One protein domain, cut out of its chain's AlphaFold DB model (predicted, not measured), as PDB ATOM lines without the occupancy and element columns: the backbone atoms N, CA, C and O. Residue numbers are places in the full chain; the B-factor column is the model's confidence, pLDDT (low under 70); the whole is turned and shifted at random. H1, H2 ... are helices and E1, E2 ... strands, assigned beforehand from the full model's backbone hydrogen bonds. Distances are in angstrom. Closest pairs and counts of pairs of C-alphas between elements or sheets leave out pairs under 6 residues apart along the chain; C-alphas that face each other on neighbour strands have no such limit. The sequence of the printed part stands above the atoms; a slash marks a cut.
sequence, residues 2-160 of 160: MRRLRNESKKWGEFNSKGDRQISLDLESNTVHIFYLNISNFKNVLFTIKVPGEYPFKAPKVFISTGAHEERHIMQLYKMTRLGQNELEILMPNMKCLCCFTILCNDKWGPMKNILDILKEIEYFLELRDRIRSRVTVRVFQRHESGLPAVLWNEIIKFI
ATOM      1  N   MET A   2     196.200 260.338 231.291       78.69
ATOM      2  CA  MET A   2     195.509 259.057 231.040       78.69
ATOM      3  C   MET A   2     196.037 258.198 229.886       78.69
ATOM      4  O   MET A   2     196.087 256.975 229.992       78.69
ATOM      5  N   ARG A   3     196.479 258.821 228.787       89.94
ATOM      6  CA  ARG A   3     197.023 258.088 227.632       89.94
ATOM      7  C   ARG A   3     198.239 257.236 228.002       89.94
ATOM      8  O   ARG A   3     198.365 256.123 227.505       89.94
ATOM      9  N   ARG A   4     199.125 257.747 228.863       92.44
ATOM     10  CA  ARG A   4     200.330 257.019 229.266       92.44
ATOM     11  C   ARG A   4     199.974 255.805 230.117       92.44
ATOM     12  O   ARG A   4     200.392 254.706 229.779       92.44
ATOM     13  N   LEU A   5     199.163 255.998 231.156       92.44
ATOM     14  CA  LEU A   5     198.776 254.925 232.071       92.44
ATOM     15  C   LEU A   5     198.005 253.807 231.344       92.44
ATOM     16  O   LEU A   5     198.305 252.634 231.536       92.44
ATOM     17  N   ARG A   6     197.121 254.163 230.399       93.00
ATOM     18  CA  ARG A   6     196.454 253.199 229.499       93.00
ATOM     19  C   ARG A   6     197.416 252.445 228.578       93.00
ATOM     20  O   ARG A   6     197.138 251.320 228.186       93.00
ATOM     21  N   ASN A   7     198.518 253.064 228.160       93.44
ATOM     22  CA  ASN A   7     199.522 252.382 227.342       93.44
ATOM     23  C   ASN A   7     200.381 251.433 228.180       93.44
ATOM     24  O   ASN A   7     200.741 250.362 227.698       93.44
ATOM     25  N   GLU A   8     200.697 251.813 229.418       94.50
ATOM     26  CA  GLU A   8     201.358 250.929 230.377       94.50
ATOM     27  C   GLU A   8     200.469 249.719 230.693       94.50
ATOM     28  O   GLU A   8     200.954 248.592 230.621       94.50
ATOM     29  N   SER A   9     199.164 249.926 230.915       94.81
ATOM     30  CA  SER A   9     198.235 248.855 231.298       94.81
ATOM     31  C   SER A   9     198.072 247.748 230.260       94.81
ATOM     32  O   SER A   9     197.853 246.593 230.613       94.81
ATOM     33  N   LYS A  10     198.269 248.058 228.975       92.62
ATOM     34  CA  LYS A  10     198.278 247.055 227.895       92.62
ATOM     35  C   LYS A  10     199.386 246.012 228.051       92.62
ATOM     36  O   LYS A  10     199.252 244.912 227.531       92.62
ATOM     37  N   LYS A  11     200.472 246.345 228.753       91.56
ATOM     38  CA  LYS A  11     201.621 245.450 228.970       91.56
ATOM     39  C   LYS A  11     201.470 244.582 230.218       91.56
ATOM     40  O   LYS A  11     202.307 243.729 230.476       91.56
ATOM     41  N   TRP A  12     200.428 244.799 231.016       94.12
ATOM     42  CA  TRP A  12     200.274 244.128 232.304       94.12
ATOM     43  C   TRP A  12     199.715 242.703 232.204       94.12
ATOM     44  O   TRP A  12     199.704 241.988 233.202       94.12
ATOM     45  N   GLY A  13     199.300 242.255 231.013       89.25
ATOM     46  CA  GLY A  13     198.827 240.883 230.798       89.25
ATOM     47  C   GLY A  13     199.845 239.820 231.232       89.25
ATOM     48  O   GLY A  13     199.476 238.866 231.907       89.25
ATOM     49  N   GLU A  14     201.132 240.035 230.947       87.00
ATOM     50  CA  GLU A  14     202.229 239.150 231.385       87.00
ATOM     51  C   GLU A  14     202.445 239.161 232.905       87.00
ATOM     52  O   GLU A  14     202.938 238.200 233.491       87.00
ATOM     53  N   PHE A  15     202.103 240.262 233.578       87.19
ATOM     54  CA  PHE A  15     202.162 240.306 235.034       87.19
ATOM     55  C   PHE A  15     201.059 239.430 235.639       87.19
ATOM     56  O   PHE A  15     201.349 238.641 236.539       87.19
ATOM     57  N   ASN A  16     199.843 239.538 235.089       88.44
ATOM     58  CA  ASN A  16     198.638 238.811 235.506       88.44
ATOM     59  C   ASN A  16     198.643 237.324 235.141       88.44
ATOM     60  O   ASN A  16     197.859 236.561 235.694       88.44
ATOM     61  N   SER A  17     199.497 236.888 234.213       82.50
ATOM     62  CA  SER A  17     199.582 235.470 233.851       82.50
ATOM     63  C   SER A  17     200.172 234.606 234.969       82.50
ATOM     64  O   SER A  17     200.097 233.381 234.897       82.50
ATOM     65  N   LYS A  18     200.775 235.215 235.997       80.50
ATOM     66  CA  LYS A  18     201.213 234.507 237.199       80.50
ATOM     67  C   LYS A  18     200.062 234.479 238.204       80.50
ATOM     68  O   LYS A  18     199.651 235.520 238.700       80.50
ATOM     69  N   GLY A  19     199.533 233.289 238.493       84.25
ATOM     70  CA  GLY A  19     198.327 233.107 239.318       84.25
ATOM     71  C   GLY A  19     198.449 233.525 240.791       84.25
ATOM     72  O   GLY A  19     197.482 233.416 241.537       84.25
ATOM     73  N   ASP A  20     199.617 233.990 241.225       91.25
ATOM     74  CA  ASP A  20     199.892 234.498 242.567       91.25
ATOM     75  C   ASP A  20     199.796 236.027 242.672       91.25
ATOM     76  O   ASP A  20     199.927 236.563 243.776       91.25
ATOM     77  N   ARG A  21     199.562 236.742 241.564       94.31
ATOM     78  CA  ARG A  21     199.497 238.206 241.549       94.31
ATOM     79  C   ARG A  21     198.576 238.760 240.466       94.31
ATOM     80  O   ARG A  21     198.388 238.168 239.409       94.31
ATOM     81  N   GLN A  22     198.032 239.942 240.719       95.62
ATOM     82  CA  GLN A  22     197.137 240.635 239.798       95.62
ATOM     83  C   GLN A  22     197.363 242.143 239.858       95.62
ATOM     84  O   GLN A  22     197.580 242.696 240.927       95.62
ATOM     85  N   ILE A  23     197.268 242.821 238.721       96.69
ATOM     86  CA  ILE A  23     197.269 244.276 238.597       96.69
ATOM     87  C   ILE A  23     196.037 244.743 237.816       96.69
ATOM     88  O   ILE A  23     195.676 244.170 236.782       96.69
ATOM     89  N   SER A  24     195.405 245.810 238.302       95.12
ATOM     90  CA  SER A  24     194.258 246.465 237.676       95.12
ATOM     91  C   SER A  24     194.374 247.989 237.748       95.12
ATOM     92  O   SER A  24     195.013 248.549 238.639       95.12
ATOM     93  N   LEU A  25     193.775 248.668 236.766       95.62
ATOM     94  CA  LEU A  25     193.710 250.126 236.686       95.62
ATOM     95  C   LEU A  25     192.269 250.581 236.910       95.62
ATOM     96  O   LEU A  25     191.400 250.253 236.105       95.62
ATOM     97  N   ASP A  26     192.056 251.388 237.942       94.25
ATOM     98  CA  ASP A  26     190.856 252.198 238.103       94.25
ATOM     99  C   ASP A  26     191.065 253.557 237.415       94.25
ATOM    100  O   ASP A  26     191.897 254.382 237.807       94.25
ATOM    101  N   LEU A  27     190.308 253.764 236.338       88.12
ATOM    102  CA  LEU A  27     190.365 254.971 235.521       88.12
ATOM    103  C   LEU A  27     189.641 256.162 236.162       88.12
ATOM    104  O   LEU A  27     189.966 257.296 235.820       88.12
ATOM    105  N   GLU A  28     188.676 255.936 237.048       90.12
ATOM    106  CA  GLU A  28     187.908 257.020 237.669       90.12
ATOM    107  C   GLU A  28     188.750 257.722 238.732       90.12
ATOM    108  O   GLU A  28     188.834 258.950 238.765       90.12
ATOM    109  N   SER A  29     189.454 256.936 239.546       92.06
ATOM    110  CA  SER A  29     190.300 257.453 240.622       92.06
ATOM    111  C   SER A  29     191.771 257.659 240.232       92.06
ATOM    112  O   SER A  29     192.545 258.173 241.039       92.06
ATOM    113  N   ASN A  30     192.177 257.290 239.008       92.81
ATOM    114  CA  ASN A  30     193.586 257.215 238.584       92.81
ATOM    115  C   ASN A  30     194.442 256.379 239.555       92.81
ATOM    116  O   ASN A  30     195.568 256.749 239.910       92.81
ATOM    117  N   THR A  31     193.896 255.247 239.989       96.50
ATOM    118  CA  THR A  31     194.534 254.362 240.962       96.50
ATOM    119  C   THR A  31     194.873 253.034 240.314       96.50
ATOM    120  O   THR A  31     194.077 252.455 239.581       96.50
ATOM    121  N   VAL A  32     196.073 252.532 240.583       97.38
ATOM    122  CA  VAL A  32     196.455 251.169 240.216       97.38
ATOM    123  C   VAL A  32     196.415 250.306 241.464       97.38
ATOM    124  O   VAL A  32     197.037 250.646 242.472       97.38
ATOM    125  N   HIS A  33     195.713 249.183 241.387       96.75
ATOM    126  CA  HIS A  33     195.660 248.187 242.446       96.75
ATOM    127  C   HIS A  33     196.498 246.983 242.044       96.75
ATOM    128  O   HIS A  33     196.357 246.475 240.932       96.75
ATOM    129  N   ILE A  34     197.373 246.533 242.941       96.56
ATOM    130  CA  ILE A  34     198.184 245.334 242.737       96.56
ATOM    131  C   ILE A  34     197.992 244.400 243.914       96.56
ATOM    132  O   ILE A  34     198.314 244.744 245.046       96.56
ATOM    133  N   PHE A  35     197.486 243.211 243.642       95.38
ATOM    134  CA  PHE A  35     197.307 242.162 244.623       95.38
ATOM    135  C   PHE A  35     198.403 241.106 244.480       95.38
ATOM    136  O   PHE A  35     198.727 240.698 243.368       95.38
ATOM    137  N   TYR A  36     198.934 240.645 245.608       94.94
ATOM    138  CA  TYR A  36     199.790 239.470 245.711       94.94
ATOM    139  C   TYR A  36     199.194 238.504 246.731       94.94
ATOM    140  O   TYR A  36     198.942 238.878 247.881       94.94
ATOM    141  N   LEU A  37     199.036 237.239 246.343       92.94
ATOM    142  CA  LEU A  37     198.677 236.165 247.265       92.94
ATOM    143  C   LEU A  37     199.799 235.955 248.286       92.94
ATOM    144  O   LEU A  37     199.546 235.898 249.488       92.94
ATOM    145  N   ASN A  38     201.042 235.896 247.802       90.69
ATOM    146  CA  ASN A  38     202.248 235.865 248.619       90.69
ATOM    147  C   ASN A  38     203.312 236.757 247.978       90.69
ATOM    148  O   ASN A  38     203.529 236.700 246.771       90.69
ATOM    149  N   ILE A  39     203.996 237.554 248.790       91.00
ATOM    150  CA  ILE A  39     205.190 238.289 248.378       91.00
ATOM    151  C   ILE A  39     206.128 238.360 249.572       91.00
ATOM    152  O   ILE A  39     205.768 238.912 250.614       91.00
ATOM    153  N   SER A  40     207.333 237.794 249.428       88.62
ATOM    154  CA  SER A  40     208.295 237.748 250.531       88.62
ATOM    155  C   SER A  40     207.634 237.068 251.756       88.62
ATOM    156  O   SER A  40     207.022 236.007 251.615       88.62
ATOM    157  N   ASN A  41     207.689 237.655 252.948       86.25
ATOM    158  CA  ASN A  41     207.089 237.114 254.161       86.25
ATOM    159  C   ASN A  41     205.629 237.558 254.382       86.25
ATOM    160  O   ASN A  41     205.085 237.330 255.467       86.25
ATOM    161  N   PHE A  42     205.014 238.225 253.405       88.31
ATOM    162  CA  PHE A  42     203.653 238.742 253.491       88.31
ATOM    163  C   PHE A  42     202.668 237.878 252.700       88.31
ATOM    164  O   PHE A  42     202.977 237.369 251.622       88.31
ATOM    165  N   LYS A  43     201.449 237.762 253.233       91.25
ATOM    166  CA  LYS A  43     200.317 237.077 252.601       91.25
ATOM    167  C   LYS A  43     199.188 238.065 252.341       91.25
ATOM    168  O   LYS A  43     198.970 238.948 253.170       91.25
ATOM    169  N   ASN A  44     198.450 237.867 251.250       92.62
ATOM    170  CA  ASN A  44     197.281 238.665 250.870       92.62
ATOM    171  C   ASN A  44     197.574 240.172 250.933       92.62
ATOM    172  O   ASN A  44     197.012 240.904 251.753       92.62
ATOM    173  N   VAL A  45     198.522 240.611 250.109       94.50
ATOM    174  CA  VAL A  45     199.005 241.992 250.081       94.50
ATOM    175  C   VAL A  45     198.310 242.755 248.971       94.50
ATOM    176  O   VAL A  45     198.296 242.308 247.826       94.50
ATOM    177  N   LEU A  46     197.787 243.930 249.300       95.94
ATOM    178  CA  LEU A  46     197.263 244.891 248.342       95.94
ATOM    179  C   LEU A  46     198.160 246.127 248.329       95.94
ATOM    180  O   LEU A  46     198.301 246.816 249.338       95.94
ATOM    181  N   PHE A  47     198.727 246.437 247.173       97.06
ATOM    182  CA  PHE A  47     199.339 247.725 246.907       97.06
ATOM    183  C   PHE A  47     198.345 248.641 246.201       97.06
ATOM    184  O   PHE A  47     197.750 248.271 245.188       97.06
ATOM    185  N   THR A  48     198.222 249.860 246.711       97.56
ATOM    186  CA  THR A  48     197.431 250.934 246.109       97.56
ATOM    187  C   THR A  48     198.389 252.010 245.616       97.56
ATOM    188  O   THR A  48     199.083 252.645 246.412       97.56
ATOM    189  N   ILE A  49     198.445 252.232 244.306       97.75
ATOM    190  CA  ILE A  49     199.286 253.258 243.687       97.75
ATOM    191  C   ILE A  49     198.397 254.403 243.207       97.75
ATOM    192  O   ILE A  49     197.676 254.273 242.221       97.75
ATOM    193  N   LYS A  50     198.482 255.547 243.887       97.12
ATOM    194  CA  LYS A  50     197.752 256.771 243.533       97.12
ATOM    195  C   LYS A  50     198.584 257.578 242.539       97.12
ATOM    196  O   LYS A  50     199.663 258.073 242.892       97.12
ATOM    197  N   VAL A  51     198.104 257.695 241.301       96.38
ATOM    198  CA  VAL A  51     198.827 258.349 240.202       96.38
ATOM    199  C   VAL A  51     198.463 259.842 240.142       96.38
ATOM    200  O   VAL A  51     197.286 260.179 240.029       96.38
ATOM    201  N   PRO A  52     199.439 260.766 240.229       95.12
ATOM    202  CA  PRO A  52     199.165 262.199 240.282       95.12
ATOM    203  C   PRO A  52     198.832 262.794 238.909       95.12
ATOM    204  O   PRO A  52     199.247 262.254 237.880       95.12
ATOM    205  N   GLY A  53     198.191 263.975 238.938       93.88
ATOM    206  CA  GLY A  53     197.915 264.913 237.828       93.88
ATOM    207  C   GLY A  53     198.980 264.946 236.727       93.88
ATOM    208  O   GLY A  53     198.719 264.856 235.523       93.88
ATOM    209  N   GLU A  54     200.212 265.045 237.189       94.81
ATOM    210  CA  GLU A  54     201.394 265.360 236.414       94.81
ATOM    211  C   GLU A  54     202.157 264.109 235.968       94.81
ATOM    212  O   GLU A  54     203.231 264.226 235.381       94.81
ATOM    213  N   TYR A  55     201.640 262.901 236.222       94.50
ATOM    214  CA  TYR A  55     202.289 261.668 235.785       94.50
ATOM    215  C   TYR A  55     202.501 261.687 234.261       94.50
ATOM    216  O   TYR A  55     201.547 261.901 233.494       94.50
ATOM    217  N   PRO A  56     203.741 261.470 233.789       94.75
ATOM    218  CA  PRO A  56     204.872 260.815 234.469       94.75
ATOM    219  C   PRO A  56     205.934 261.737 235.081       94.75
ATOM    220  O   PRO A  56     206.974 261.257 235.519       94.75
ATOM    221  N   PHE A  57     205.734 263.047 235.068       94.62
ATOM    222  CA  PHE A  57     206.723 264.015 235.548       94.62
ATOM    223  C   PHE A  57     206.778 264.094 237.078       94.62
ATOM    224  O   PHE A  57     207.713 264.654 237.635       94.62
ATOM    225  N   LYS A  58     205.800 263.483 237.755       94.38
ATOM    226  CA  LYS A  58     205.744 263.328 239.208       94.38
ATOM    227  C   LYS A  58     205.523 261.865 239.574       94.38
ATOM    228  O   LYS A  58     204.681 261.200 238.964       94.38
ATOM    229  N   ALA A  59     206.271 261.385 240.565       95.75
ATOM    230  CA  ALA A  59     206.175 260.014 241.047       95.75
ATOM    231  C   ALA A  59     204.788 259.733 241.650       95.75
ATOM    232  O   ALA A  59     204.218 260.608 242.317       95.75
ATOM    233  N   PRO A  60     204.239 258.526 241.456       96.44
ATOM    234  CA  PRO A  60     203.033 258.119 242.152       96.44
ATOM    235  C   PRO A  60     203.297 257.846 243.636       96.44
ATOM    236  O   PRO A  60     204.423 257.579 244.055       96.44
ATOM    237  N   LYS A  61     202.235 257.896 244.443       96.88
ATOM    238  CA  LYS A  61     202.295 257.508 245.859       96.88
ATOM    239  C   LYS A  61     201.865 256.061 246.002       96.88
ATOM    240  O   LYS A  61     200.808 255.692 245.497       96.88
ATOM    241  N   VAL A  62     202.660 255.271 246.712       97.81
ATOM    242  CA  VAL A  62     202.414 253.838 246.879       97.81
ATOM    243  C   VAL A  62     202.088 253.534 248.329       97.81
ATOM    244  O   VAL A  62     202.819 253.916 249.251       97.81
ATOM    245  N   PHE A  63     201.001 252.805 248.510       97.19
ATOM    246  CA  PHE A  63     200.520 252.336 249.792       97.19
ATOM    247  C   PHE A  63     200.451 250.813 249.783       97.19
ATOM    248  O   PHE A  63     200.251 250.209 248.735       97.19
ATOM    249  N   ILE A  64     200.643 250.210 250.949       95.38
ATOM    250  CA  ILE A  64     200.536 248.777 251.188       95.38
ATOM    251  C   ILE A  64     199.477 248.539 252.260       95.38
ATOM    252  O   ILE A  64     199.468 249.203 253.295       95.38
ATOM    253  N   SER A  65     198.612 247.572 252.004       93.94
ATOM    254  CA  SER A  65     197.675 246.995 252.952       93.94
ATOM    255  C   SER A  65     197.897 245.486 252.982       93.94
ATOM    256  O   SER A  65     198.198 244.860 251.966       93.94
ATOM    257  N   THR A  66     197.784 244.901 254.164       88.38
ATOM    258  CA  THR A  66     197.850 243.447 254.355       88.38
ATOM    259  C   THR A  66     196.612 243.056 255.140       88.38
ATOM    260  O   THR A  66     196.147 243.867 255.935       88.38
ATOM    261  N   GLY A  67     196.088 241.840 254.979       73.56
ATOM    262  CA  GLY A  67     194.824 241.439 255.624       73.56
ATOM    263  C   GLY A  67     194.725 241.665 257.148       73.56
ATOM    264  O   GLY A  67     193.623 241.658 257.680       73.56
ATOM    265  N   ALA A  68     195.845 241.887 257.849       66.81
ATOM    266  CA  ALA A  68     195.902 242.162 259.286       66.81
ATOM    267  C   ALA A  68     196.224 243.627 259.662       66.81
ATOM    268  O   ALA A  68     196.241 243.957 260.850       66.81
ATOM    269  N   HIS A  69     196.540 244.506 258.703       68.19
ATOM    270  CA  HIS A  69     197.063 245.847 258.985       68.19
ATOM    271  C   HIS A  69     196.455 246.931 258.096       68.19
ATOM    272  O   HIS A  69     196.248 246.730 256.903       68.19
ATOM    273  N   GLU A  70     196.257 248.108 258.697       81.88
ATOM    274  CA  GLU A  70     195.826 249.327 258.010       81.88
ATOM    275  C   GLU A  70     196.768 249.732 256.868       81.88
ATOM    276  O   GLU A  70     197.964 249.420 256.878       81.88
ATOM    277  N   GLU A  71     196.219 250.477 255.903       91.75
ATOM    278  CA  GLU A  71     196.962 251.040 254.776       91.75
ATOM    279  C   GLU A  71     198.118 251.927 255.271       91.75
ATOM    280  O   GLU A  71     197.931 252.871 256.040       91.75
ATOM    281  N   ARG A  72     199.340 251.649 254.805       93.94
ATOM    282  CA  ARG A  72     200.544 252.423 255.137       93.94
ATOM    283  C   ARG A  72     201.300 252.820 253.889       93.94
ATOM    284  O   ARG A  72     201.337 252.094 252.904       93.94
ATOM    285  N   HIS A  73     201.975 253.963 253.939       95.00
ATOM    286  CA  HIS A  73     202.849 254.377 252.843       95.00
ATOM    287  C   HIS A  73     204.056 253.434 252.730       95.00
ATOM    288  O   HIS A  73     204.718 253.170 253.739       95.00
ATOM    289  N   ILE A  74     204.407 252.986 251.518       93.94
ATOM    290  CA  ILE A  74     205.461 251.971 251.305       93.94
ATOM    291  C   ILE A  74     206.817 252.389 251.894       93.94
ATOM    292  O   ILE A  74     207.564 251.567 252.409       93.94
ATOM    293  N   MET A  75     207.108 253.694 251.927       91.62
ATOM    294  CA  MET A  75     208.347 254.222 252.517       91.62
ATOM    295  C   MET A  75     208.504 253.893 254.002       91.62
ATOM    296  O   MET A  75     209.626 253.803 254.493       91.62
ATOM    297  N   GLN A  76     207.404 253.707 254.737       90.31
ATOM    298  CA  GLN A  76     207.473 253.256 256.126       90.31
ATOM    299  C   GLN A  76     207.998 251.824 256.204       90.31
ATOM    300  O   GLN A  76     208.798 251.513 257.083       90.31
ATOM    301  N   LEU A  77     207.619 250.987 255.235       89.31
ATOM    302  CA  LEU A  77     208.142 249.640 255.094       89.31
ATOM    303  C   LEU A  77     209.602 249.637 254.650       89.31
ATOM    304  O   LEU A  77     210.257 248.637 254.833       89.31
ATOM    305  N   TYR A  78     210.160 250.721 254.115       90.94
ATOM    306  CA  TYR A  78     211.587 250.796 253.769       90.94
ATOM    307  C   TYR A  78     212.483 251.209 254.937       90.94
ATOM    308  O   TYR A  78     213.703 251.061 254.860       90.94
ATOM    309  N   LYS A  79     211.898 251.664 256.049       89.75
ATOM    310  CA  LYS A  79     212.651 251.939 257.275       89.75
ATOM    311  C   LYS A  79     213.148 250.629 257.890       89.75
ATOM    312  O   LYS A  79     212.456 249.608 257.883       89.75
ATOM    313  N   MET A  80     214.366 250.662 258.415       89.19
ATOM    314  CA  MET A  80     215.021 249.533 259.073       89.19
ATOM    315  C   MET A  80     215.468 249.935 260.475       89.19
ATOM    316  O   MET A  80     215.710 251.110 260.745       89.19
ATOM    317  N   THR A  81     215.581 248.950 261.362       91.69
ATOM    318  CA  THR A  81     216.239 249.122 262.662       91.69
ATOM    319  C   THR A  81     217.750 249.271 262.471       91.69
ATOM    320  O   THR A  81     218.277 248.919 261.416       91.69
ATOM    321  N   ARG A  82     218.477 249.714 263.507       91.44
ATOM    322  CA  ARG A  82     219.949 249.815 263.459       91.44
ATOM    323  C   ARG A  82     220.625 248.485 263.104       91.44
ATOM    324  O   ARG A  82     221.573 248.465 262.334       91.44
ATOM    325  N   LEU A  83     220.114 247.367 263.627       91.31
ATOM    326  CA  LEU A  83     220.633 246.037 263.285       91.31
ATOM    327  C   LEU A  83     220.425 245.712 261.801       91.31
ATOM    328  O   LEU A  83     221.341 245.218 261.155       91.31
ATOM    329  N   GLY A  84     219.246 246.033 261.257       93.38
ATOM    330  CA  GLY A  84     218.965 245.844 259.835       93.38
ATOM    331  C   GLY A  84     219.814 246.743 258.934       93.38
ATOM    332  O   GLY A  84     220.274 246.286 257.896       93.38
ATOM    333  N   GLN A  85     220.069 247.988 259.345       93.00
ATOM    334  CA  GLN A  85     220.958 248.906 258.622       93.00
ATOM    335  C   GLN A  85     222.394 248.381 258.562       93.00
ATOM    336  O   GLN A  85     222.981 248.367 257.489       93.00
ATOM    337  N   ASN A  86     222.924 247.863 259.673       92.56
ATOM    338  CA  ASN A  86     224.263 247.272 259.686       92.56
ATOM    339  C   ASN A  86     224.370 246.075 258.721       92.56
ATOM    340  O   ASN A  86     225.373 245.931 258.029       92.56
ATOM    341  N   GLU A  87     223.348 245.213 258.651       93.62
ATOM    342  CA  GLU A  87     223.330 244.123 257.664       93.62
ATOM    343  C   GLU A  87     223.177 244.629 256.228       93.62
ATOM    344  O   GLU A  87     223.790 244.065 255.321       93.62
ATOM    345  N   LEU A  88     222.390 245.687 256.010       93.94
ATOM    346  CA  LEU A  88     222.257 246.314 254.698       93.94
ATOM    347  C   LEU A  88     223.609 246.835 254.204       93.94
ATOM    348  O   LEU A  88     223.959 246.562 253.064       93.94
ATOM    349  N   GLU A  89     224.383 247.516 255.050       93.38
ATOM    350  CA  GLU A  89     225.718 248.018 254.695       93.38
ATOM    351  C   GLU A  89     226.704 246.883 254.382       93.38
ATOM    352  O   GLU A  89     227.545 247.021 253.499       93.38
ATOM    353  N   ILE A  90     226.583 245.731 255.047       91.81
ATOM    354  CA  ILE A  90     227.407 244.552 254.738       91.81
ATOM    355  C   ILE A  90     227.043 243.971 253.366       91.81
ATOM    356  O   ILE A  90     227.930 243.621 252.590       91.81
ATOM    357  N   LEU A  91     225.747 243.839 253.070       92.00
ATOM    358  CA  LEU A  91     225.267 243.265 251.808       92.00
ATOM    359  C   LEU A  91     225.429 244.228 250.626       92.00
ATOM    360  O   LEU A  91     225.684 243.800 249.504       92.00
ATOM    361  N   MET A  92     225.247 245.520 250.881       93.06
ATOM    362  CA  MET A  92     225.185 246.596 249.901       93.06
ATOM    363  C   MET A  92     225.977 247.807 250.432       93.06
ATOM    364  O   MET A  92     225.371 248.791 250.860       93.06
ATOM    365  N   PRO A  93     227.323 247.795 250.359       89.56
ATOM    366  CA  PRO A  93     228.182 248.827 250.969       89.56
ATOM    367  C   PRO A  93     227.885 250.265 250.532       89.56
ATOM    368  O   PRO A  93     228.136 251.217 251.263       89.56
ATOM    369  N   ASN A  94     227.303 250.428 249.343       89.94
ATOM    370  CA  ASN A  94     226.957 251.730 248.783       89.94
ATOM    371  C   ASN A  94     225.515 252.168 249.092       89.94
ATOM    372  O   ASN A  94     225.101 253.223 248.619       89.94
ATOM    373  N   MET A  95     224.737 251.392 249.856       89.62
ATOM    374  CA  MET A  95     223.320 251.641 250.128       89.62
ATOM    375  C   MET A  95     223.062 251.863 251.622       89.62
ATOM    376  O   MET A  95     222.973 250.923 252.403       89.62
ATOM    377  N   LYS A  96     222.856 253.123 252.017       83.06
ATOM    378  CA  LYS A  96     222.596 253.495 253.425       83.06
ATOM    379  C   LYS A  96     221.152 253.249 253.882       83.06
ATOM    380  O   LYS A  96     220.883 253.024 255.058       83.06
ATOM    381  N   CYS A  97     220.192 253.366 252.967       85.44
ATOM    382  CA  CYS A  97     218.758 253.298 253.260       85.44
ATOM    383  C   CYS A  97     217.978 252.895 252.016       85.44
ATOM    384  O   CYS A  97     218.169 253.490 250.963       85.44
ATOM    385  N   LEU A  98     217.008 251.988 252.139       90.44
ATOM    386  CA  LEU A  98     216.126 251.653 251.014       90.44
ATOM    387  C   LEU A  98     215.315 252.872 250.531       90.44
ATOM    388  O   LEU A  98     215.174 253.098 249.333       90.44
ATOM    389  N   CYS A  99     214.844 253.723 251.449       86.25
ATOM    390  CA  CYS A  99     214.029 254.895 251.101       86.25
ATOM    391  C   CYS A  99     214.766 255.972 250.287       86.25
ATOM    392  O   CYS A  99     214.115 256.809 249.671       86.25
ATOM    393  N   CYS A 100     216.098 255.963 250.276       85.50
ATOM    394  CA  CYS A 100     216.914 256.924 249.531       85.50
ATOM    395  C   CYS A 100     217.300 256.395 248.140       85.50
ATOM    396  O   CYS A 100     217.712 257.156 247.266       85.50
ATOM    397  N   PHE A 101     217.183 255.078 247.950       91.19
ATOM    398  CA  PHE A 101     217.552 254.375 246.722       91.19
ATOM    399  C   PHE A 101     216.341 253.949 245.893       91.19
ATOM    400  O   PHE A 101     216.513 253.574 244.739       91.19
ATOM    401  N   THR A 102     215.137 254.049 246.457       93.69
ATOM    402  CA  THR A 102     213.880 253.839 245.736       93.69
ATOM    403  C   THR A 102     213.709 254.810 244.567       93.69
ATOM    404  O   THR A 102     213.956 256.013 244.704       93.69
ATOM    405  N   ILE A 103     213.189 254.320 243.439       95.69
ATOM    406  CA  ILE A 103     212.780 255.137 242.289       95.69
ATOM    407  C   ILE A 103     211.643 256.101 242.629       95.69
ATOM    408  O   ILE A 103     211.398 257.029 241.870       95.69
ATOM    409  N   LEU A 104     210.943 255.896 243.745       93.81
ATOM    410  CA  LEU A 104     209.897 256.794 244.235       93.81
ATOM    411  C   LEU A 104     210.464 258.008 244.993       93.81
ATOM    412  O   LEU A 104     209.706 258.898 245.376       93.81
ATOM    413  N   CYS A 105     211.776 258.048 245.244       89.31
ATOM    414  CA  CYS A 105     212.444 259.210 245.821       89.31
ATOM    415  C   CYS A 105     212.556 260.328 244.769       89.31
ATOM    416  O   CYS A 105     212.759 260.046 243.585       89.31
ATOM    417  N   ASN A 106     212.446 261.591 245.197       81.56
ATOM    418  CA  ASN A 106     212.322 262.754 244.304       81.56
ATOM    419  C   ASN A 106     213.411 262.819 243.219       81.56
ATOM    420  O   ASN A 106     213.093 263.083 242.065       81.56
ATOM    421  N   ASP A 107     214.663 262.509 243.563       87.50
ATOM    422  CA  ASP A 107     215.803 262.617 242.638       87.50
ATOM    423  C   ASP A 107     216.036 261.353 241.790       87.50
ATOM    424  O   ASP A 107     216.986 261.278 241.009       87.50
ATOM    425  N   LYS A 108     215.217 260.312 241.983       93.00
ATOM    426  CA  LYS A 108     215.350 259.009 241.309       93.00
ATOM    427  C   LYS A 108     214.202 258.722 240.356       93.00
ATOM    428  O   LYS A 108     214.369 257.937 239.418       93.00
ATOM    429  N   TRP A 109     213.055 259.359 240.575       95.12
ATOM    430  CA  TRP A 109     211.943 259.271 239.651       95.12
ATOM    431  C   TRP A 109     212.254 260.035 238.366       95.12
ATOM    432  O   TRP A 109     212.769 261.149 238.381       95.12
ATOM    433  N   GLY A 110     211.886 259.450 237.232       94.19
ATOM    434  CA  GLY A 110     211.988 260.117 235.945       94.19
ATOM    435  C   GLY A 110     210.911 259.628 234.990       94.19
ATOM    436  O   GLY A 110     210.417 258.507 235.136       94.19
ATOM    437  N   PRO A 111     210.574 260.412 233.955       94.50
ATOM    438  CA  PRO A 111     209.494 260.087 233.035       94.50
ATOM    439  C   PRO A 111     209.790 258.867 232.155       94.50
ATOM    440  O   PRO A 111     208.940 258.477 231.368       94.50
ATOM    441  N   MET A 112     210.952 258.227 232.259       95.12
ATOM    442  CA  MET A 112     211.216 256.940 231.602       95.12
ATOM    443  C   MET A 112     210.741 255.738 232.436       95.12
ATOM    444  O   MET A 112     210.579 254.653 231.886       95.12
ATOM    445  N   LYS A 113     210.488 255.927 233.739       96.62
ATOM    446  CA  LYS A 113     210.028 254.883 234.663       96.62
ATOM    447  C   LYS A 113     208.516 254.680 234.580       96.62
ATOM    448  O   LYS A 113     207.773 255.609 234.261       96.62
ATOM    449  N   ASN A 114     208.053 253.467 234.846       96.44
ATOM    450  CA  ASN A 114     206.646 253.077 234.742       96.44
ATOM    451  C   ASN A 114     206.164 252.296 235.979       96.44
ATOM    452  O   ASN A 114     206.945 251.996 236.882       96.44
ATOM    453  N   ILE A 115     204.874 251.950 236.015       97.06
ATOM    454  CA  ILE A 115     204.278 251.204 237.132       97.06
ATOM    455  C   ILE A 115     204.954 249.843 237.364       97.06
ATOM    456  O   ILE A 115     205.188 249.471 238.509       97.06
ATOM    457  N   LEU A 116     205.326 249.111 236.311       96.31
ATOM    458  CA  LEU A 116     206.013 247.823 236.469       96.31
ATOM    459  C   LEU A 116     207.434 247.984 237.026       96.31
ATOM    460  O   LEU A 116     207.906 247.088 237.720       96.31
ATOM    461  N   ASP A 117     208.112 249.105 236.763       97.06
ATOM    462  CA  ASP A 117     209.418 249.384 237.374       97.06
ATOM    463  C   ASP A 117     209.292 249.561 238.891       97.06
ATOM    464  O   ASP A 117     210.141 249.076 239.636       97.06
ATOM    465  N   ILE A 118     208.207 250.198 239.350       97.19
ATOM    466  CA  ILE A 118     207.889 250.324 240.781       97.19
ATOM    467  C   ILE A 118     207.684 248.940 241.395       97.19
ATOM    468  O   ILE A 118     208.227 248.659 242.458       97.19
ATOM    469  N   LEU A 119     206.944 248.056 240.723       95.50
ATOM    470  CA  LEU A 119     206.697 246.701 241.227       95.50
ATOM    471  C   LEU A 119     207.973 245.876 241.326       95.50
ATOM    472  O   LEU A 119     208.208 245.258 242.357       95.50
ATOM    473  N   LYS A 120     208.819 245.914 240.293       95.31
ATOM    474  CA  LYS A 120     210.114 245.222 240.307       95.31
ATOM    475  C   LYS A 120     210.992 245.691 241.464       95.31
ATOM    476  O   LYS A 120     211.648 244.876 242.104       95.31
ATOM    477  N   GLU A 121     211.002 246.993 241.746       96.81
ATOM    478  CA  GLU A 121     211.727 247.525 242.897       96.81
ATOM    479  C   GLU A 121     211.119 247.066 244.226       96.81
ATOM    480  O   GLU A 121     211.862 246.690 245.129       96.81
ATOM    481  N   ILE A 122     209.790 247.082 244.357       95.81
ATOM    482  CA  ILE A 122     209.111 246.603 245.565       95.81
ATOM    483  C   ILE A 122     209.447 245.132 245.817       95.81
ATOM    484  O   ILE A 122     209.851 244.811 246.930       95.81
ATOM    485  N   GLU A 123     209.330 244.268 244.805       94.31
ATOM    486  CA  GLU A 123     209.695 242.846 244.888       94.31
ATOM    487  C   GLU A 123     211.144 242.692 245.380       94.31
ATOM    488  O   GLU A 123     211.382 242.082 246.422       94.31
ATOM    489  N   TYR A 124     212.092 243.369 244.722       95.44
ATOM    490  CA  TYR A 124     213.506 243.346 245.101       95.44
ATOM    491  C   TYR A 124     213.760 243.849 246.535       95.44
ATOM    492  O   TYR A 124     214.516 243.242 247.295       95.44
ATOM    493  N   PHE A 125     213.133 244.955 246.945       95.62
ATOM    494  CA  PHE A 125     213.327 245.516 248.284       95.62
ATOM    495  C   PHE A 125     212.718 244.634 249.371       95.62
ATOM    496  O   PHE A 125     213.276 244.569 250.465       95.62
ATOM    497  N   LEU A 126     211.602 243.957 249.103       93.62
ATOM    498  CA  LEU A 126     211.013 243.013 250.050       93.62
ATOM    499  C   LEU A 126     211.882 241.762 250.210       93.62
ATOM    500  O   LEU A 126     212.180 241.383 251.340       93.62
ATOM    501  N   GLU A 127     212.390 241.198 249.114       93.31
ATOM    502  CA  GLU A 127     213.346 240.083 249.156       93.31
ATOM    503  C   GLU A 127     214.623 240.448 249.925       93.31
ATOM    504  O   GLU A 127     215.070 239.712 250.808       93.31
ATOM    505  N   LEU A 128     215.189 241.631 249.660       94.12
ATOM    506  CA  LEU A 128     216.364 242.126 250.376       94.12
ATOM    507  C   LEU A 128     216.080 242.311 251.874       94.12
ATOM    508  O   LEU A 128     216.923 241.993 252.715       94.12
ATOM    509  N   ARG A 129     214.889 242.801 252.228       93.44
ATOM    510  CA  ARG A 129     214.471 242.927 253.630       93.44
ATOM    511  C   ARG A 129     214.346 241.578 254.315       93.44
ATOM    512  O   ARG A 129     214.786 241.467 255.458       93.44
ATOM    513  N   ASP A 130     213.790 240.576 253.648       92.44
ATOM    514  CA  ASP A 130     213.719 239.221 254.190       92.44
ATOM    515  C   ASP A 130     215.100 238.635 254.424       92.44
ATOM    516  O   ASP A 130     215.370 238.100 255.502       92.44
ATOM    517  N   ARG A 131     216.007 238.817 253.462       92.94
ATOM    518  CA  ARG A 131     217.402 238.407 253.600       92.94
ATOM    519  C   ARG A 131     218.058 239.057 254.818       92.94
ATOM    520  O   ARG A 131     218.643 238.370 255.653       92.94
ATOM    521  N   ILE A 132     217.911 240.373 254.963       93.75
ATOM    522  CA  ILE A 132     218.413 241.124 256.121       93.75
ATOM    523  C   ILE A 132     217.793 240.608 257.420       93.75
ATOM    524  O   ILE A 132     218.511 240.391 258.396       93.75
ATOM    525  N   ARG A 133     216.477 240.371 257.445       92.19
ATOM    526  CA  ARG A 133     215.777 239.848 258.623       92.19
ATOM    527  C   ARG A 133     216.350 238.499 259.040       92.19
ATOM    528  O   ARG A 133     216.655 238.326 260.215       92.19
ATOM    529  N   SER A 134     216.549 237.581 258.100       92.38
ATOM    530  CA  SER A 134     217.137 236.264 258.362       92.38
ATOM    531  C   SER A 134     218.547 236.375 258.947       92.38
ATOM    532  O   SER A 134     218.843 235.736 259.955       92.38
ATOM    533  N   ARG A 135     219.395 237.255 258.400       93.12
ATOM    534  CA  ARG A 135     220.753 237.498 258.921       93.12
ATOM    535  C   ARG A 135     220.749 238.087 260.331       93.12
ATOM    536  O   ARG A 135     221.504 237.628 261.185       93.12
ATOM    537  N   VAL A 136     219.879 239.066 260.595       92.00
ATOM    538  CA  VAL A 136     219.706 239.637 261.941       92.00
ATOM    539  C   VAL A 136     219.261 238.556 262.922       92.00
ATOM    540  O   VAL A 136     219.845 238.447 263.997       92.00
ATOM    541  N   THR A 137     218.278 237.735 262.550       90.12
ATOM    542  CA  THR A 137     217.779 236.633 263.380       90.12
ATOM    543  C   THR A 137     218.895 235.651 263.734       90.12
ATOM    544  O   THR A 137     219.089 235.359 264.910       90.12
ATOM    545  N   VAL A 138     219.694 235.210 262.756       89.81
ATOM    546  CA  VAL A 138     220.841 234.317 263.006       89.81
ATOM    547  C   VAL A 138     221.873 234.962 263.931       89.81
ATOM    548  O   VAL A 138     222.343 234.316 264.861       89.81
ATOM    549  N   ARG A 139     222.184 236.252 263.753       86.94
ATOM    550  CA  ARG A 139     223.100 236.968 264.659       86.94
ATOM    551  C   ARG A 139     222.566 237.094 266.080       86.94
ATOM    552  O   ARG A 139     223.357 237.124 267.018       86.94
ATOM    553  N   VAL A 140     221.249 237.201 266.255       86.94
ATOM    554  CA  VAL A 140     220.629 237.176 267.585       86.94
ATOM    555  C   VAL A 140     220.778 235.786 268.202       86.94
ATOM    556  O   VAL A 140     221.257 235.698 269.329       86.94
ATOM    557  N   PHE A 141     220.473 234.712 267.467       87.12
ATOM    558  CA  PHE A 141     220.660 233.340 267.953       87.12
ATOM    559  C   PHE A 141     222.116 233.040 268.324       87.12
ATOM    560  O   PHE A 141     222.365 232.579 269.433       87.12
ATOM    561  N   GLN A 142     223.081 233.422 267.486       85.19
ATOM    562  CA  GLN A 142     224.515 233.272 267.763       85.19
ATOM    563  C   GLN A 142     224.947 233.887 269.106       85.19
ATOM    564  O   GLN A 142     225.857 233.383 269.755       85.19
ATOM    565  N   ARG A 143     224.321 234.993 269.535       83.06
ATOM    566  CA  ARG A 143     224.637 235.636 270.823       83.06
ATOM    567  C   ARG A 143     224.091 234.869 272.025       83.06
ATOM    568  O   ARG A 143     224.599 235.059 273.125       83.06
ATOM    569  N   HIS A 144     223.053 234.063 271.824       80.38
ATOM    570  CA  HIS A 144     222.376 233.308 272.877       80.38
ATOM    571  C   HIS A 144     222.778 231.825 272.909       80.38
ATOM    572  O   HIS A 144     222.700 231.211 273.968       80.38
ATOM    573  N   GLU A 145     223.250 231.259 271.795       74.06
ATOM    574  CA  GLU A 145     223.724 229.875 271.694       74.06
ATOM    575  C   GLU A 145     225.256 229.803 271.645       74.06
ATOM    576  O   GLU A 145     225.888 230.021 270.611       74.06
ATOM    577  N   SER A 146     225.868 229.416 272.765       65.12
ATOM    578  CA  SER A 146     227.316 229.181 272.873       65.12
ATOM    579  C   SER A 146     227.772 227.810 272.349       65.12
ATOM    580  O   SER A 146     228.957 227.500 272.418       65.12
ATOM    581  N   GLY A 147     226.851 226.971 271.860       75.06
ATOM    582  CA  GLY A 147     227.135 225.584 271.467       75.06
ATOM    583  C   GLY A 147     227.767 225.411 270.081       75.06
ATOM    584  O   GLY A 147     228.368 224.374 269.814       75.06
ATOM    585  N   LEU A 148     227.660 226.411 269.203       79.44
ATOM    586  CA  LEU A 148     228.165 226.335 267.830       79.44
ATOM    587  C   LEU A 148     229.466 227.145 267.660       79.44
ATOM    588  O   LEU A 148     229.497 228.333 267.998       79.44
ATOM    589  N   PRO A 149     230.535 226.549 267.094       82.88
ATOM    590  CA  PRO A 149     231.753 227.267 266.729       82.88
ATOM    591  C   PRO A 149     231.483 228.475 265.821       82.88
ATOM    592  O   PRO A 149     230.682 228.408 264.890       82.88
ATOM    593  N   ALA A 150     232.225 229.567 266.028       81.31
ATOM    594  CA  ALA A 150     232.068 230.811 265.263       81.31
ATOM    595  C   ALA A 150     232.202 230.630 263.735       81.31
ATOM    596  O   ALA A 150     231.584 231.366 262.969       81.31
ATOM    597  N   VAL A 151     232.989 229.646 263.287       84.62
ATOM    598  CA  VAL A 151     233.163 229.322 261.862       84.62
ATOM    599  C   VAL A 151     231.846 228.853 261.238       84.62
ATOM    600  O   VAL A 151     231.457 229.383 260.201       84.62
ATOM    601  N   LEU A 152     231.118 227.954 261.909       82.88
ATOM    602  CA  LEU A 152     229.834 227.439 261.419       82.88
ATOM    603  C   LEU A 152     228.774 228.542 261.357       82.88
ATOM    604  O   LEU A 152     228.045 228.650 260.374       82.88
ATOM    605  N   TRP A 153     228.740 229.433 262.351       82.38
ATOM    606  CA  TRP A 153     227.865 230.608 262.304       82.38
ATOM    607  C   TRP A 153     228.143 231.500 261.091       82.38
ATOM    608  O   TRP A 153     227.213 231.966 260.432       82.38
ATOM    609  N   ASN A 154     229.417 231.719 260.766       81.25
ATOM    610  CA  ASN A 154     229.802 232.523 259.609       81.25
ATOM    611  C   ASN A 154     229.436 231.848 258.280       81.25
ATOM    612  O   ASN A 154     229.081 232.546 257.332       81.25
ATOM    613  N   GLU A 155     229.500 230.519 258.201       85.12
ATOM    614  CA  GLU A 155     229.037 229.764 257.033       85.12
ATOM    615  C   GLU A 155     227.523 229.887 256.847       85.12
ATOM    616  O   GLU A 155     227.079 230.250 255.758       85.12
ATOM    617  N   ILE A 156     226.740 229.714 257.919       83.06
ATOM    618  CA  ILE A 156     225.279 229.899 257.896       83.06
ATOM    619  C   ILE A 156     224.928 231.314 257.422       83.06
ATOM    620  O   ILE A 156     224.119 231.485 256.515       83.06
ATOM    621  N   ILE A 157     225.572 232.341 257.986       82.94
ATOM    622  CA  ILE A 157     225.327 233.740 257.608       82.94
ATOM    623  C   ILE A 157     225.724 234.015 256.152       82.94
ATOM    624  O   ILE A 157     225.092 234.845 255.508       82.94
ATOM    625  N   LYS A 158     226.766 233.371 255.614       80.94
ATOM    626  CA  LYS A 158     227.155 233.530 254.200       80.94
ATOM    627  C   LYS A 158     226.163 232.879 253.241       80.94
ATOM    628  O   LYS A 158     226.007 233.376 252.130       80.94
ATOM    629  N   PHE A 159     225.523 231.789 253.659       81.94
ATOM    630  CA  PHE A 159     224.542 231.070 252.849       81.94
ATOM    631  C   PHE A 159     223.194 231.807 252.743       81.94
ATOM    632  O   PHE A 159     222.426 231.541 251.822       81.94
ATOM    633  N   ILE A 160     222.927 232.742 253.668       79.88
ATOM    634  CA  ILE A 160     221.751 233.629 253.690       79.88
ATOM    635  C   ILE A 160     222.010 234.909 252.892       79.88
ATOM    636  O   ILE A 160     221.198 235.209 251.999       79.88
TER     637      ILE A 160
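What this domain is: This is residues 2 to 160 of the 160 residues of the protein "UBC core domain-containing protein" of viral metagenome (UniProt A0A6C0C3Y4). A twisted sheet of five strands has residues 115 to 127 of the long helix H6 packed over one face; H6 runs on beyond the sheet, and H7 folds back beside its far part in a helical hairpin. H1 and H2 lie by E1, H3 follows E5, and H4 crosses H6 beyond the sheet. The printed part has 159 residues, with seven named helices and five named strands in the order H1 H2 E1 E2 E3 E4 E5 H3 H4 H5 H6 H7; the class is mixed, helices and strands, and the antiparallel sheet has the order E1 E2 E3 E4 E5. The whole is only just loose, close to compact, with a radius of gyration of the C-alphas of 18.3 A, and elongated, spanning 61 by 34 by 28 A.

How they stand to each other: H1, residues 2 to 9, is on the sheet; the closest C-alphas of H1 and E1, residues 21 to 26, are those of Ser 9 and Leu 25, 7.1 A apart. H2, residues 13 to 16, is only just at the sheet's level, at a height of 4.0 A. E1, E2 (residues 31 to 39), E3 (residues 42 to 50), E4 (residues 61 to 66) and E5 (residues 69 to 73) form a meander of hairpins, each strand the antiparallel neighbour of the one before. Within hydrogen-bond range are N 24 and O 33 at 2.9 A, N 34 and O 47 at 2.9 A, N 48 and O 63 at 2.9 A, and N 64 and O 72 at 2.8 A. H3, residues 74 to 78, is on the sheet over none of its strands, at a height of 4.8 A. H4, residues 82 to 91, touches H6, residues 115 to 144, at residues 132 to 136 of H6 alone, only just about perpendicular at 70.1 degrees; the closest C-alphas, of Glu 87 and Ile 132, are 6.0 A apart. H5, residues 98 to 101, only just touches H3, with 3 pairs of C-alphas within 8 A, the closest those of Tyr 78 and Leu 98, 5.4 A apart. H6 is over E3 at a height of 8.5 A, slantwise to the strands at 40 degrees to E3 on the local plane, on the same face as H3. H1 and H6 with the sheet make two layers, helices on one face of a sheet. H7, residues 150 to 159, touches residues 135 to 142 of H6 alone, at a shallow tilt of 13 degrees, opposite ways, a helical hairpin; the closest C-alphas, of Arg 135 and Ile 157, are 6.1 A apart. In H1, H3, H4, H6 and H7 every O i to N i+4 pair is within hydrogen-bond range; H2 and H5 are too short for one.

Where its parts are: H1 begins at C-alpha 2, (195.509, 259.057, 231.040). E2 is 20.7 A long and bends by 70 degrees at residue 36; E3 is 21.4 A long and bends by 57 degrees at residue 45. H6, 43.9 A long, begins at C-alpha 115, (204.278, 251.204, 237.132). H7, 14.5 A long, ends at C-alpha 159, (224.542, 231.070, 252.849).

The domain as a whole: The two C-alphas farthest apart, of Arg 3 and Gly 147, are 62.3 A apart. The printed part has no cut; the link from H5 to H6, residues 102 to 114, is long, and residues 143 to 149 stand free. Mean pLDDT of the printed part is 90.6; residues 68, 69 and 146 are under 70.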